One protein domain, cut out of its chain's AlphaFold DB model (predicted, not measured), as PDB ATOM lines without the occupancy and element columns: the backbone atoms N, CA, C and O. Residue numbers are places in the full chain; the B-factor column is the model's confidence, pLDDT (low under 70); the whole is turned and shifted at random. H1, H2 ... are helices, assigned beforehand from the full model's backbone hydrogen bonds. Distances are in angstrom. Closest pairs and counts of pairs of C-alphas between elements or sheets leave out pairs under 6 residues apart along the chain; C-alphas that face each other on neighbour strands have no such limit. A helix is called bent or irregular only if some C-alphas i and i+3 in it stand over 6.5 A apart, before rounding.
ATOM      1  N   PRO A 279      39.022  60.111 -22.688       60.56
ATOM      2  CA  PRO A 279      40.007  59.301 -22.007       60.56
ATOM      3  C   PRO A 279      39.722  57.807 -22.148       60.56
ATOM      4  O   PRO A 279      40.680  57.059 -22.107       60.56
ATOM      5  N   LEU A 280      38.472  57.350 -22.341       65.00
ATOM      6  CA  LEU A 280      38.189  55.911 -22.475       65.00
ATOM      7  C   LEU A 280      38.951  55.294 -23.639       65.00
ATOM      8  O   LEU A 280      39.664  54.311 -23.469       65.00
ATOM      9  N   PHE A 281      38.763  55.869 -24.819       68.69
ATOM     10  CA  PHE A 281      39.294  55.312 -26.045       68.69
ATOM     11  C   PHE A 281      40.822  55.351 -26.040       68.69
ATOM     12  O   PHE A 281      41.479  54.353 -26.330       68.69
ATOM     13  N   TRP A 282      41.388  56.483 -25.618       70.19
ATOM     14  CA  TRP A 282      42.834  56.621 -25.507       70.19
ATOM     15  C   TRP A 282      43.419  55.712 -24.421       70.19
ATOM     16  O   TRP A 282      44.411  55.035 -24.664       70.19
ATOM     17  N   LEU A 283      42.783  55.620 -23.249       72.19
ATOM     18  CA  LEU A 283      43.208  54.727 -22.169       72.19
ATOM     19  C   LEU A 283      43.118  53.259 -22.583       72.19
ATOM     20  O   LEU A 283      43.997  52.486 -22.222       72.19
ATOM     21  N   LEU A 284      42.091  52.873 -23.342       74.88
ATOM     22  CA  LEU A 284      41.977  51.529 -23.892       74.88
ATOM     23  C   LEU A 284      43.135  51.242 -24.848       74.88
ATOM     24  O   LEU A 284      43.838  50.256 -24.650       74.88
ATOM     25  N   ILE A 285      43.373  52.104 -25.840       76.94
ATOM     26  CA  ILE A 285      44.459  51.902 -26.806       76.94
ATOM     27  C   ILE A 285      45.814  51.869 -26.114       76.94
ATOM     28  O   ILE A 285      46.574  50.938 -26.349       76.94
ATOM     29  N   GLU A 286      46.121  52.834 -25.249       79.38
ATOM     30  CA  GLU A 286      47.403  52.881 -24.539       79.38
ATOM     31  C   GLU A 286      47.590  51.665 -23.633       79.38
ATOM     32  O   GLU A 286      48.664  51.063 -23.602       79.38
ATOM     33  N   ARG A 287      46.529  51.222 -22.950       77.69
ATOM     34  CA  ARG A 287      46.589  50.009 -22.134       77.69
ATOM     35  C   ARG A 287      46.831  48.772 -22.989       77.69
ATOM     36  O   ARG A 287      47.637  47.927 -22.615       77.69
ATOM     37  N   LEU A 288      46.217  48.675 -24.160       76.44
ATOM     38  CA  LEU A 288      46.460  47.568 -25.083       76.44
ATOM     39  C   LEU A 288      47.850  47.639 -25.724       76.44
ATOM     40  O   LEU A 288      48.503  46.605 -25.846       76.44
ATOM     41  N   ARG A 289      48.350  48.838 -26.049       82.62
ATOM     42  CA  ARG A 289      49.745  49.055 -26.461       82.62
ATOM     43  C   ARG A 289      50.711  48.576 -25.382       82.62
ATOM     44  O   ARG A 289      51.681  47.903 -25.707       82.62
ATOM     45  N   SER A 290      50.424  48.851 -24.110       80.00
ATOM     46  CA  SER A 290      51.262  48.391 -22.995       80.00
ATOM     47  C   SER A 290      51.239  46.869 -22.807       80.00
ATOM     48  O   SER A 290      52.235  46.297 -22.378       80.00
ATOM     49  N   LEU A 291      50.129  46.206 -23.155       76.19
ATOM     50  CA  LEU A 291      49.957  44.759 -22.984       76.19
ATOM     51  C   LEU A 291      50.467  43.930 -24.172       76.19
ATOM     52  O   LEU A 291      50.976  42.834 -23.970       76.19
ATOM     53  N   GLY A 292      50.318  44.418 -25.407       72.06
ATOM     54  CA  GLY A 292      50.645  43.651 -26.621       72.06
ATOM     55  C   GLY A 292      51.347  44.454 -27.717       72.06
ATOM     56  O   GLY A 292      51.386  44.028 -28.873       72.06
ATOM     57  N   GLY A 293      51.895  45.617 -27.368       81.62
ATOM     58  CA  GLY A 293      52.693  46.464 -28.249       81.62
ATOM     59  C   GLY A 293      51.887  47.289 -29.258       81.62
ATOM     60  O   GLY A 293      50.660  47.219 -29.363       81.62
ATOM     61  N   GLU A 294      52.612  48.069 -30.059       81.44
ATOM     62  CA  GLU A 294      52.036  49.033 -31.009       81.44
ATOM     63  C   GLU A 294      51.127  48.384 -32.061       81.44
ATOM     64  O   GLU A 294      50.111  48.951 -32.461       81.44
ATOM     65  N   LYS A 295      51.461  47.163 -32.498       79.69
ATOM     66  CA  LYS A 295      50.669  46.417 -33.485       79.69
ATOM     67  C   LYS A 295      49.248  46.169 -32.986       79.69
ATOM     68  O   LYS A 295      48.305  46.285 -33.766       79.69
ATOM     69  N   LEU A 296      49.105  45.823 -31.711       74.81
ATOM     70  CA  LEU A 296      47.812  45.557 -31.107       74.81
ATOM     71  C   LEU A 296      46.995  46.843 -30.950       74.81
ATOM     72  O   LEU A 296      45.842  46.885 -31.376       74.81
ATOM     73  N   GLY A 297      47.606  47.896 -30.401       80.31
ATOM     74  CA  GLY A 297      46.954  49.200 -30.256       80.31
ATOM     75  C   GLY A 297      46.380  49.709 -31.578       80.31
ATOM     76  O   GLY A 297      45.213  50.090 -31.633       80.31
ATOM     77  N   LYS A 298      47.162  49.603 -32.661       82.19
ATOM     78  CA  LYS A 298      46.718  49.963 -34.016       82.19
ATOM     79  C   LYS A 298      45.526  49.141 -34.497       82.19
ATOM     80  O   LYS A 298      44.580  49.712 -35.013       82.19
ATOM     81  N   GLN A 299      45.533  47.818 -34.319       78.31
ATOM     82  CA  GLN A 299      44.409  46.977 -34.765       78.31
ATOM     83  C   GLN A 299      43.093  47.338 -34.073       78.31
ATOM     84  O   GLN A 299      42.037  47.288 -34.700       78.31
ATOM     85  N   VAL A 300      43.156  47.697 -32.789       78.06
ATOM     86  CA  VAL A 300      41.977  48.162 -32.057       78.06
ATOM     87  C   VAL A 300      41.561  49.547 -32.539       78.06
ATOM     88  O   VAL A 300      40.388  49.729 -32.845       78.06
ATOM     89  N   GLU A 301      42.498  50.488 -32.684       84.69
ATOM     90  CA  GLU A 301      42.223  51.825 -33.234       84.69
ATOM     91  C   GLU A 301      41.470  51.750 -34.569       84.69
ATOM     92  O   GLU A 301      40.395  52.335 -34.697       84.69
ATOM     93  N   GLU A 302      41.977  50.957 -35.517       83.19
ATOM     94  CA  GLU A 302      41.339  50.723 -36.817       83.19
ATOM     95  C   GLU A 302      39.927  50.151 -36.660       83.19
ATOM     96  O   GLU A 302      38.984  50.668 -37.249       83.19
ATOM     97  N   ALA A 303      39.732  49.125 -35.822       78.38
ATOM     98  CA  ALA A 303      38.412  48.517 -35.634       78.38
ATOM     99  C   ALA A 303      37.354  49.537 -35.169       78.38
ATOM    100  O   ALA A 303      36.224  49.532 -35.664       78.38
ATOM    101  N   PHE A 304      37.725  50.435 -34.254       79.62
ATOM    102  CA  PHE A 304      36.847  51.506 -33.784       79.62
ATOM    103  C   PHE A 304      36.585  52.572 -34.845       79.62
ATOM    104  O   PHE A 304      35.450  53.039 -34.977       79.62
ATOM    105  N   VAL A 305      37.619  52.982 -35.582       84.62
ATOM    106  CA  VAL A 305      37.480  53.987 -36.638       84.62
ATOM    107  C   VAL A 305      36.556  53.484 -37.739       84.62
ATOM    108  O   VAL A 305      35.656  54.214 -38.145       84.62
ATOM    109  N   VAL A 306      36.689  52.223 -38.146       81.19
ATOM    110  CA  VAL A 306      35.856  51.611 -39.194       81.19
ATOM    111  C   VAL A 306      34.413  51.502 -38.755       81.19
ATOM    112  O   VAL A 306      33.506  51.776 -39.539       81.19
ATOM    113  N   GLU A 307      34.178  51.098 -37.508       77.56
ATOM    114  CA  GLU A 307      32.832  51.049 -36.947       77.56
ATOM    115  C   GLU A 307      32.222  52.460 -36.905       77.56
ATOM    116  O   GLU A 307      31.083  52.663 -37.325       77.56
ATOM    117  N   GLY A 308      33.003  53.458 -36.479       81.44
ATOM    118  CA  GLY A 308      32.617  54.868 -36.494       81.44
ATOM    119  C   GLY A 308      32.278  55.379 -37.895       81.44
ATOM    120  O   GLY A 308      31.207  55.956 -38.090       81.44
ATOM    121  N   ALA A 309      33.140  55.120 -38.878       84.19
ATOM    122  CA  ALA A 309      32.948  55.503 -40.274       84.19
ATOM    123  C   ALA A 309      31.722  54.802 -40.871       84.19
ATOM    124  O   ALA A 309      30.853  55.450 -41.455       84.19
ATOM    125  N   THR A 310      31.585  53.495 -40.643       78.25
ATOM    126  CA  THR A 310      30.441  52.700 -41.106       78.25
ATOM    127  C   THR A 310      29.137  53.240 -40.532       78.25
ATOM    128  O   THR A 310      28.176  53.413 -41.277       78.25
ATOM    129  N   ARG A 311      29.084  53.542 -39.229       78.62
ATOM    130  CA  ARG A 311      27.886  54.103 -38.587       78.62
ATOM    131  C   ARG A 311      27.595  55.523 -39.047       78.62
ATOM    132  O   ARG A 311      26.434  55.835 -39.304       78.62
ATOM    133  N   TRP A 312      28.618  56.366 -39.193       82.69
ATOM    134  CA  TRP A 312      28.442  57.706 -39.750       82.69
ATOM    135  C   TRP A 312      27.771  57.618 -41.123       82.69
ATOM    136  O   TRP A 312      26.764  58.283 -41.366       82.69
ATOM    137  N   LEU A 313      28.273  56.731 -41.977       79.00
ATOM    138  CA  LEU A 313      27.831  56.595 -43.361       79.00
ATOM    139  C   LEU A 313      26.625  55.646 -43.530       79.00
ATOM    140  O   LEU A 313      26.062  55.544 -44.628       79.00
ATOM    141  N   SER A 314      26.190  54.983 -42.450       70.56
ATOM    142  CA  SER A 314      24.975  54.163 -42.409       70.56
ATOM    143  C   SER A 314      23.730  55.036 -42.615       70.56
ATOM    144  O   SER A 314      23.686  56.195 -42.208       70.56
ATOM    145  N   GLY A 315      22.725  54.514 -43.327       62.09
ATOM    146  CA  GLY A 315      21.566  55.306 -43.773       62.09
ATOM    147  C   GLY A 315      21.678  55.861 -45.201       62.09
ATOM    148  O   GLY A 315      21.044  56.863 -45.526       62.09
ATOM    149  N   GLY A 316      22.476  55.220 -46.068       56.72
ATOM    150  CA  GLY A 316      22.467  55.443 -47.523       56.72
ATOM    151  C   GLY A 316      23.711  56.117 -48.117       56.72
ATOM    152  O   GLY A 316      23.657  56.554 -49.261       56.72
ATOM    153  N   GLY A 317      24.824  56.238 -47.390       57.78
ATOM    154  CA  GLY A 317      26.015  56.961 -47.862       57.78
ATOM    155  C   GLY A 317      26.860  56.242 -48.924       57.78
ATOM    156  O   GLY A 317      27.324  56.841 -49.889       57.78
ATOM    157  N   LEU A 318      27.065  54.943 -48.756       64.81
ATOM    158  CA  LEU A 318      28.000  54.166 -49.570       64.81
ATOM    159  C   LEU A 318      27.282  53.012 -50.265       64.81
ATOM    160  O   LEU A 318      26.235  52.548 -49.806       64.81
ATOM    161  N   SER A 319      27.853  52.523 -51.366       65.62
ATOM    162  CA  SER A 319      27.390  51.271 -51.965       65.62
ATOM    163  C   SER A 319      27.622  50.104 -50.995       65.62
ATOM    164  O   SER A 319      28.519  50.144 -50.145       65.62
ATOM    165  N   GLU A 320      26.805  49.053 -51.094       70.50
ATOM    166  CA  GLU A 320      26.968  47.852 -50.261       70.50
ATOM    167  C   GLU A 320      28.326  47.186 -50.507       70.50
ATOM    168  O   GLU A 320      28.956  46.731 -49.559       70.50
ATOM    169  N   GLN A 321      28.823  47.239 -51.748       72.38
ATOM    170  CA  GLN A 321      30.161  46.781 -52.124       72.38
ATOM    171  C   GLN A 321      31.261  47.529 -51.358       72.38
ATOM    172  O   GLN A 321      32.085  46.891 -50.708       72.38
ATOM    173  N   VAL A 322      31.250  48.867 -51.374       72.56
ATOM    174  CA  VAL A 322      32.234  49.691 -50.648       72.56
ATOM    175  C   VAL A 322      32.125  49.447 -49.144       72.56
ATOM    176  O   VAL A 322      33.112  49.139 -48.482       72.56
ATOM    177  N   SER A 323      30.903  49.482 -48.614       70.62
ATOM    178  CA  SER A 323      30.651  49.240 -47.190       70.62
ATOM    179  C   SER A 323      31.087  47.842 -46.743       70.62
ATOM    180  O   SER A 323      31.498  47.662 -45.599       70.62
ATOM    181  N   GLY A 324      30.938  46.835 -47.606       73.25
ATOM    182  CA  GLY A 324      31.344  45.455 -47.355       73.25
ATOM    183  C   GLY A 324      32.858  45.278 -47.427       73.25
ATOM    184  O   GLY A 324      33.427  44.620 -46.560       73.25
ATOM    185  N   TYR A 325      33.514  45.916 -48.398       75.50
ATOM    186  CA  TYR A 325      34.969  45.908 -48.547       75.50
ATOM    187  C   TYR A 325      35.672  46.490 -47.316       75.50
ATOM    188  O   TYR A 325      36.501  45.809 -46.712       75.50
ATOM    189  N   TYR A 326      35.285  47.694 -46.882       71.81
ATOM    190  CA  TYR A 326      35.891  48.343 -45.713       71.81
ATOM    191  C   TYR A 326      35.583  47.597 -44.407       71.81
ATOM    192  O   TYR A 326      36.487  47.351 -43.604       71.81
ATOM    193  N   ARG A 327      34.345  47.108 -44.222       71.62
ATOM    194  CA  ARG A 327      34.021  46.235 -43.080       71.62
ATOM    195  C   ARG A 327      34.832  44.940 -43.090       71.62
ATOM    196  O   ARG A 327      35.300  44.524 -42.035       71.62
ATOM    197  N   GLY A 328      35.012  44.309 -44.247       70.62
ATOM    198  CA  GLY A 328      35.778  43.073 -44.397       70.62
ATOM    199  C   GLY A 328      37.264  43.255 -44.095       70.62
ATOM    200  O   GLY A 328      37.830  42.482 -43.318       70.62
ATOM    201  N   LEU A 329      37.877  44.290 -44.674       66.88
ATOM    202  CA  LEU A 329      39.297  44.589 -44.503       66.88
ATOM    203  C   LEU A 329      39.642  45.022 -43.084       66.88
ATOM    204  O   LEU A 329      40.608  44.516 -42.520       66.88
ATOM    205  N   PHE A 330      38.867  45.933 -42.506       64.06
ATOM    206  CA  PHE A 330      39.328  46.650 -41.324       64.06
ATOM    207  C   PHE A 330      38.524  46.321 -40.058       64.06
ATOM    208  O   PHE A 330      39.101  46.233 -38.983       64.06
ATOM    209  N   SER A 331      37.221  46.029 -40.137       65.69
ATOM    210  CA  SER A 331      36.448  45.666 -38.933       65.69
ATOM    211  C   SER A 331      36.485  44.161 -38.663       65.69
ATOM    212  O   SER A 331      36.968  43.720 -37.622       65.69
ATOM    213  N   ASN A 332      36.062  43.334 -39.619       67.00
ATOM    214  CA  ASN A 332      35.908  41.893 -39.418       67.00
ATOM    215  C   ASN A 332      37.242  41.190 -39.176       67.00
ATOM    216  O   ASN A 332      37.318  40.309 -38.323       67.00
ATOM    217  N   MET A 333      38.301  41.577 -39.892       68.00
ATOM    218  CA  MET A 333      39.628  40.996 -39.690       68.00
ATOM    219  C   MET A 333      40.170  41.300 -38.288       68.00
ATOM    220  O   MET A 333      40.663  40.397 -37.610       68.00
ATOM    221  N   HIS A 334      40.073  42.554 -37.840       69.56
ATOM    222  CA  HIS A 334      40.566  42.967 -36.526       69.56
ATOM    223  C   HIS A 334      39.691  42.412 -35.402       69.56
ATOM    224  O   HIS A 334      40.220  41.793 -34.483       69.56
ATOM    225  N   ARG A 335      38.361  42.483 -35.521       68.88
ATOM    226  CA  ARG A 335      37.433  41.873 -34.558       68.88
ATOM    227  C   ARG A 335      37.598  40.360 -34.465       68.88
ATOM    228  O   ARG A 335      37.607  39.841 -33.359       68.88
ATOM    229  N   ARG A 336      37.798  39.649 -35.580       70.56
ATOM    230  CA  ARG A 336      38.072  38.199 -35.571       70.56
ATOM    231  C   ARG A 336      39.386  37.874 -34.862       70.56
ATOM    232  O   ARG A 336      39.414  36.962 -34.049       70.56
ATOM    233  N   ARG A 337      40.459  38.635 -35.118       69.31
ATOM    234  CA  ARG A 337      41.743  38.476 -34.400       69.31
ATOM    235  C   ARG A 337      41.610  38.726 -32.899       69.31
ATOM    236  O   ARG A 337      42.300  38.094 -32.110       69.31
ATOM    237  N   LEU A 338      40.714  39.629 -32.519       69.00
ATOM    238  CA  LEU A 338      40.387  39.922 -31.129       69.00
ATOM    239  C   LEU A 338      39.314  38.982 -30.557       69.00
ATOM    240  O   LEU A 338      38.932  39.176 -29.420       69.00
ATOM    241  N   GLY A 339      38.774  38.009 -31.299       65.50
ATOM    242  CA  GLY A 339      37.659  37.182 -30.808       65.50
ATOM    243  C   GLY A 339      36.379  37.972 -30.472       65.50
ATOM    244  O   GLY A 339      35.557  37.502 -29.700       65.50
ATOM    245  N   LEU A 340      36.205  39.176 -31.035       66.00
ATOM    246  CA  LEU A 340      35.064  40.086 -30.816       66.00
ATOM    247  C   LEU A 340      33.973  39.970 -31.898       66.00
ATOM    248  O   LEU A 340      33.047  40.786 -31.954       66.00
ATOM    249  N   LEU A 341      34.124  39.034 -32.838       68.44
ATOM    250  CA  LEU A 341      33.139  38.752 -33.881       68.44
ATOM    251  C   LEU A 341      32.327  37.517 -33.473       68.44
ATOM    252  O   LEU A 341      32.921  36.489 -33.148       68.44
ATOM    253  N   GLY A 342      30.994  37.596 -33.538       60.72
ATOM    254  CA  GLY A 342      30.116  36.459 -33.245       60.72
ATOM    255  C   GLY A 342      30.526  35.204 -34.026       60.72
ATOM    256  O   GLY A 342      30.788  35.274 -35.228       60.72
ATOM    257  N   GLY A 343      30.641  34.072 -33.326       65.44
ATOM    258  CA  GLY A 343      31.076  32.790 -33.893       65.44
ATOM    259  C   GLY A 343      32.595  32.582 -33.988       65.44
ATOM    260  O   GLY A 343      33.022  31.503 -34.389       65.44
ATOM    261  N   SER A 344      33.427  33.563 -33.618       68.19
ATOM    262  CA  SER A 344      34.866  33.334 -33.401       68.19
ATOM    263  C   SER A 344      35.106  32.925 -31.943       68.19
ATOM    264  O   SER A 344      34.474  33.510 -31.063       68.19
ATOM    265  N   PRO A 345      36.000  31.959 -31.652       73.06
ATOM    266  CA  PRO A 345      36.354  31.655 -30.272       73.06
ATOM    267  C   PRO A 345      36.947  32.909 -29.604       73.06
ATOM    268  O   PRO A 345      37.716  33.633 -30.253       73.06
ATOM    269  N   PRO A 346      36.591  33.197 -28.339       75.25
ATOM    270  CA  PRO A 346      37.169  34.318 -27.617       75.25
ATOM    271  C   PRO A 346      38.683  34.127 -27.507       75.25
ATOM    272  O   PRO A 346      39.171  33.014 -27.311       75.25
ATOM    273  N   THR A 347      39.431  35.218 -27.640       78.62
ATOM    274  CA  THR A 347      40.871  35.231 -27.367       78.62
ATOM    275  C   THR A 347      41.109  35.887 -26.012       78.62
ATOM    276  O   THR A 347      40.342  36.769 -25.624       78.62
ATOM    277  N   ASP A 348      42.185  35.525 -25.304       75.38
ATOM    278  CA  ASP A 348      42.555  36.161 -24.021       75.38
ATOM    279  C   ASP A 348      42.607  37.687 -24.137       75.38
ATOM    280  O   ASP A 348      42.199  38.441 -23.254       75.38
ATOM    281  N   LEU A 349      43.065  38.145 -25.297       71.44
ATOM    282  CA  LEU A 349      43.122  39.542 -25.662       71.44
ATOM    283  C   LEU A 349      41.731  40.164 -25.871       71.44
ATOM    284  O   LEU A 349      41.479  41.267 -25.386       71.44
ATOM    285  N   GLY A 350      40.822  39.474 -26.560       76.25
ATOM    286  CA  GLY A 350      39.419  39.873 -26.671       76.25
ATOM    287  C   GLY A 350      38.742  40.028 -25.323       76.25
ATOM    288  O   GLY A 350      38.121  41.056 -25.050       76.25
ATOM    289  N   LEU A 351      38.944  39.040 -24.454       77.81
ATOM    290  CA  LEU A 351      38.442  39.044 -23.084       77.81
ATOM    291  C   LEU A 351      39.029  40.211 -22.280       77.81
ATOM    292  O   LEU A 351      38.301  40.882 -21.552       77.81
ATOM    293  N   ALA A 352      40.318  40.524 -22.451       76.00
ATOM    294  CA  ALA A 352      40.946  41.678 -21.809       76.00
ATOM    295  C   ALA A 352      40.352  43.017 -22.288       76.00
ATOM    296  O   ALA A 352      40.073  43.893 -21.465       76.00
ATOM    297  N   VAL A 353      40.116  43.177 -23.597       76.44
ATOM    298  CA  VAL A 353      39.447  44.361 -24.173       76.44
ATOM    299  C   VAL A 353      38.038  44.512 -23.596       76.44
ATOM    300  O   VAL A 353      37.694  45.586 -23.094       76.44
ATOM    301  N   GLN A 354      37.248  43.435 -23.603       76.75
ATOM    302  CA  GLN A 354      35.897  43.408 -23.034       76.75
ATOM    303  C   GLN A 354      35.908  43.757 -21.544       76.75
ATOM    304  O   GLN A 354      35.125  44.595 -21.107       76.75
ATOM    305  N   ALA A 355      36.835  43.193 -20.767       78.56
ATOM    306  CA  ALA A 355      36.954  43.468 -19.339       78.56
ATOM    307  C   ALA A 355      37.299  44.939 -19.045       78.56
ATOM    308  O   ALA A 355      36.762  45.518 -18.098       78.56
ATOM    309  N   ILE A 356      38.171  45.569 -19.845       76.81
ATOM    310  CA  ILE A 356      38.492  47.000 -19.699       76.81
ATOM    311  C   ILE A 356      37.257  47.857 -19.991       76.81
ATOM    312  O   ILE A 356      36.943  48.759 -19.211       76.81
ATOM    313  N   LEU A 357      36.551  47.567 -21.086       76.19
ATOM    314  CA  LEU A 357      35.343  48.298 -21.473       76.19
ATOM    315  C   LEU A 357      34.226  48.119 -20.445       76.19
ATOM    316  O   LEU A 357      33.611  49.103 -20.047       76.19
ATOM    317  N   LYS A 358      34.019  46.895 -19.949       76.75
ATOM    318  CA  LYS A 358      33.036  46.579 -18.910       76.75
ATOM    319  C   LYS A 358      33.310  47.340 -17.614       76.75
ATOM    320  O   LYS A 358      32.432  48.050 -17.135       76.75
ATOM    321  N   ARG A 359      34.550  47.310 -17.105       76.38
ATOM    322  CA  ARG A 359      34.943  48.096 -15.914       76.38
ATOM    323  C   ARG A 359      34.706  49.590 -16.096       76.38
ATOM    324  O   ARG A 359      34.452  50.309 -15.133       76.38
ATOM    325  N   TYR A 360      34.853  50.087 -17.320       73.31
ATOM    326  CA  TYR A 360      34.565  51.479 -17.610       73.31
ATOM    327  C   TYR A 360      33.060  51.774 -17.653       73.31
ATOM    328  O   TYR A 360      32.642  52.805 -17.127       73.31
ATOM    329  N   ALA A 361      32.259  50.871 -18.226       73.88
ATOM    330  CA  ALA A 361      30.795  50.937 -18.219       73.88
ATOM    331  C   ALA A 361      30.254  51.025 -16.791       73.88
ATOM    332  O   ALA A 361      29.522  51.958 -16.461       73.88
ATOM    333  N   GLU A 362      30.726  50.128 -15.925       74.94
ATOM    334  CA  GLU A 362      30.357  50.060 -14.510       74.94
ATOM    335  C   GLU A 362      30.672  51.378 -13.783       74.94
ATOM    336  O   GLU A 362      29.833  51.918 -13.068       74.94
ATOM    337  N   ARG A 363      31.848  51.975 -14.033       73.56
ATOM    338  CA  ARG A 363      32.223  53.286 -13.463       73.56
ATOM    339  C   ARG A 363      31.334  54.440 -13.923       73.56
ATOM    340  O   ARG A 363      31.315  55.476 -13.263       73.56
ATOM    341  N   ARG A 364      30.642  54.295 -15.054       68.88
ATOM    342  CA  ARG A 364      29.684  55.276 -15.581       68.88
ATOM    343  C   ARG A 364      28.232  54.954 -15.229       68.88
ATOM    344  O   ARG A 364      27.344  55.655 -15.700       68.88
ATOM    345  N   GLY A 365      27.993  53.935 -14.403       69.50
ATOM    346  CA  GLY A 365      26.646  53.523 -14.014       69.50
ATOM    347  C   GLY A 365      25.869  52.817 -15.126       69.50
ATOM    348  O   GLY A 365      24.655  52.691 -15.010       69.50
ATOM    349  N   ALA A 366      26.537  52.361 -16.193       70.31
ATOM    350  CA  ALA A 366      25.915  51.484 -17.181       70.31
ATOM    351  C   ALA A 366      25.817  50.057 -16.614       70.31
ATOM    352  O   ALA A 366      26.742  49.584 -15.946       70.31
ATOM    353  N   THR A 367      24.703  49.372 -16.871       60.19
ATOM    354  CA  THR A 367      24.405  48.040 -16.326       60.19
ATOM    355  C   THR A 367      24.314  47.004 -17.445       60.19
ATOM    356  O   THR A 367      23.574  47.207 -18.397       60.19
ATOM    357  N   GLY A 368      24.998  45.863 -17.303       61.78
ATOM    358  CA  GLY A 368      24.915  44.733 -18.246       61.78
ATOM    359  C   GLY A 368      26.027  44.699 -19.304       61.78
ATOM    360  O   GLY A 368      27.099  45.272 -19.111       61.78
ATOM    361  N   ASP A 369      25.776  44.016 -20.427       57.69
ATOM    362  CA  ASP A 369      26.703  43.870 -21.571       57.69
ATOM    363  C   ASP A 369      26.804  45.139 -22.450       57.69
ATOM    364  O   ASP A 369      27.205  45.099 -23.613       57.69
ATOM    365  N   ASP A 370      26.529  46.308 -21.869       61.47
ATOM    366  CA  ASP A 370      26.567  47.631 -22.506       61.47
ATOM    367  C   ASP A 370      27.962  48.055 -22.996       61.47
ATOM    368  O   ASP A 370      28.124  49.115 -23.604       61.47
ATOM    369  N   TYR A 371      28.996  47.238 -22.783       64.00
ATOM    370  CA  TYR A 371      30.355  47.531 -23.229       64.00
ATOM    371  C   TYR A 371      30.451  47.668 -24.760       64.00
ATOM    372  O   TYR A 371      31.302  48.410 -25.253       64.00
ATOM    373  N   GLU A 372      29.564  47.020 -25.525       64.62
ATOM    374  CA  GLU A 372      29.499  47.204 -26.979       64.62
ATOM    375  C   GLU A 372      29.110  48.634 -27.363       64.62
ATOM    376  O   GLU A 372      29.547  49.138 -28.398       64.62
ATOM    377  N   THR A 373      28.326  49.325 -26.529       65.56
ATOM    378  CA  THR A 373      28.003  50.741 -26.747       65.56
ATOM    379  C   THR A 373      29.214  51.639 -26.514       65.56
ATOM    380  O   THR A 373      29.361  52.658 -27.184       65.56
ATOM    381  N   LEU A 374      30.128  51.219 -25.638       62.38
ATOM    382  CA  LEU A 374      31.398  51.890 -25.373       62.38
ATOM    383  C   LEU A 374      32.480  51.563 -26.402       62.38
ATOM    384  O   LEU A 374      33.424  52.335 -26.559       62.38
ATOM    385  N   PHE A 375      32.334  50.448 -27.126       65.38
ATOM    386  CA  PHE A 375      33.153  50.133 -28.299       65.38
ATOM    387  C   PHE A 375      32.799  51.014 -29.512       65.38
ATOM    388  O   PHE A 375      33.399  50.916 -30.580       65.38
ATOM    389  N   ARG A 376      31.802  51.892 -29.382       67.31
ATOM    390  CA  ARG A 376      31.381  52.777 -30.464       67.31
ATOM    391  C   ARG A 376      32.166  54.077 -30.429       67.31
ATOM    392  O   ARG A 376      32.375  54.680 -29.381       67.31
ATOM    393  N   PHE A 377      32.518  54.553 -31.617       65.44
ATOM    394  CA  PHE A 377      33.077  55.886 -31.770       65.44
ATOM    395  C   PHE A 377      32.027  56.944 -31.362       65.44
ATOM    396  O   PHE A 377      30.914  56.924 -31.902       65.44
ATOM    397  N   PRO A 378      32.345  57.877 -30.446       64.19
ATOM    398  CA  PRO A 378      31.421  58.910 -29.990       64.19
ATOM    399  C   PRO A 378      31.359  60.053 -31.012       64.19
ATOM    400  O   PRO A 378      31.927  61.129 -30.823       64.19
ATOM    401  N   ILE A 379      30.691  59.800 -32.134       66.31
ATOM    402  CA  ILE A 379      30.341  60.830 -33.114       66.31
ATOM    403  C   ILE A 379      28.975  61.403 -32.703       66.31
ATOM    404  O   ILE A 379      28.079  60.608 -32.416       66.31
ATOM    405  N   PRO A 380      28.783  62.739 -32.676       67.94
ATOM    406  CA  PRO A 380      27.469  63.324 -32.424       67.94
ATOM    407  C   PRO A 380      26.387  62.724 -33.332       67.94
ATOM    408  O   PRO A 380      26.618  62.460 -34.517       67.94
ATOM    409  N   GLU A 381      25.206  62.498 -32.771       74.75
ATOM    410  CA  GLU A 381      24.025  62.135 -33.553       74.75
ATOM    411  C   GLU A 381      23.409  63.399 -34.176       74.75
ATOM    412  O   GLU A 381      23.690  64.517 -33.728       74.75
ATOM    413  N   GLU A 382      22.681  63.228 -35.286       73.25
ATOM    414  CA  GLU A 382      22.066  64.362 -35.997       73.25
ATOM    415  C   GLU A 382      20.908  64.973 -35.214       73.25
ATOM    416  O   GLU A 382      20.159  64.225 -34.553       73.25
TER     417      GLU A 382
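Overview. This is residues 279 to 382 of the 382 residues of an uncharacterized protein of Planctomycetes bacterium (UniProt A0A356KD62). The long helix H1 folds back as a narrow V, with H2 along arm H1b, H3 along arm H1a and short H4 on H3. The 104 printed residues, with four named helices and no named strand, are all helix in class. The whole is compact: radius of gyration of the C-alphas 13.9 A, spans 37 by 29 by 25 A.

Arrangement. H1, residues 279 to 313, was assigned as one helix by its hydrogen bonds but is bent, C-alphas 291 and 294 being 9.3 A apart; its arms, H1a to 291 and H1b from 294, run opposite ways. H1b and H2, residues 320 to 337, form a hairpin; their closest C-alphas, of Ala 303 and Ser 331, are 4.8 A apart. H3, residues 348 to 363, touches H1a with residues 353 to 360 alone. Every O i to N i+4 pair is within hydrogen-bond range in H1a, H1b and H3, but 11 of 14 in H2.

Along the chain. H1a begins at C-alpha 279 (40.007, 59.301, -22.007). H2 is only just irregular: C-alphas 329 and 332 are 6.7 A apart. H4, residues 371 to 374, ends at (31.398, 51.890, -25.373).

Size, cuts and confidence. The printed part has no cut; 39 residues have pLDDT under 70.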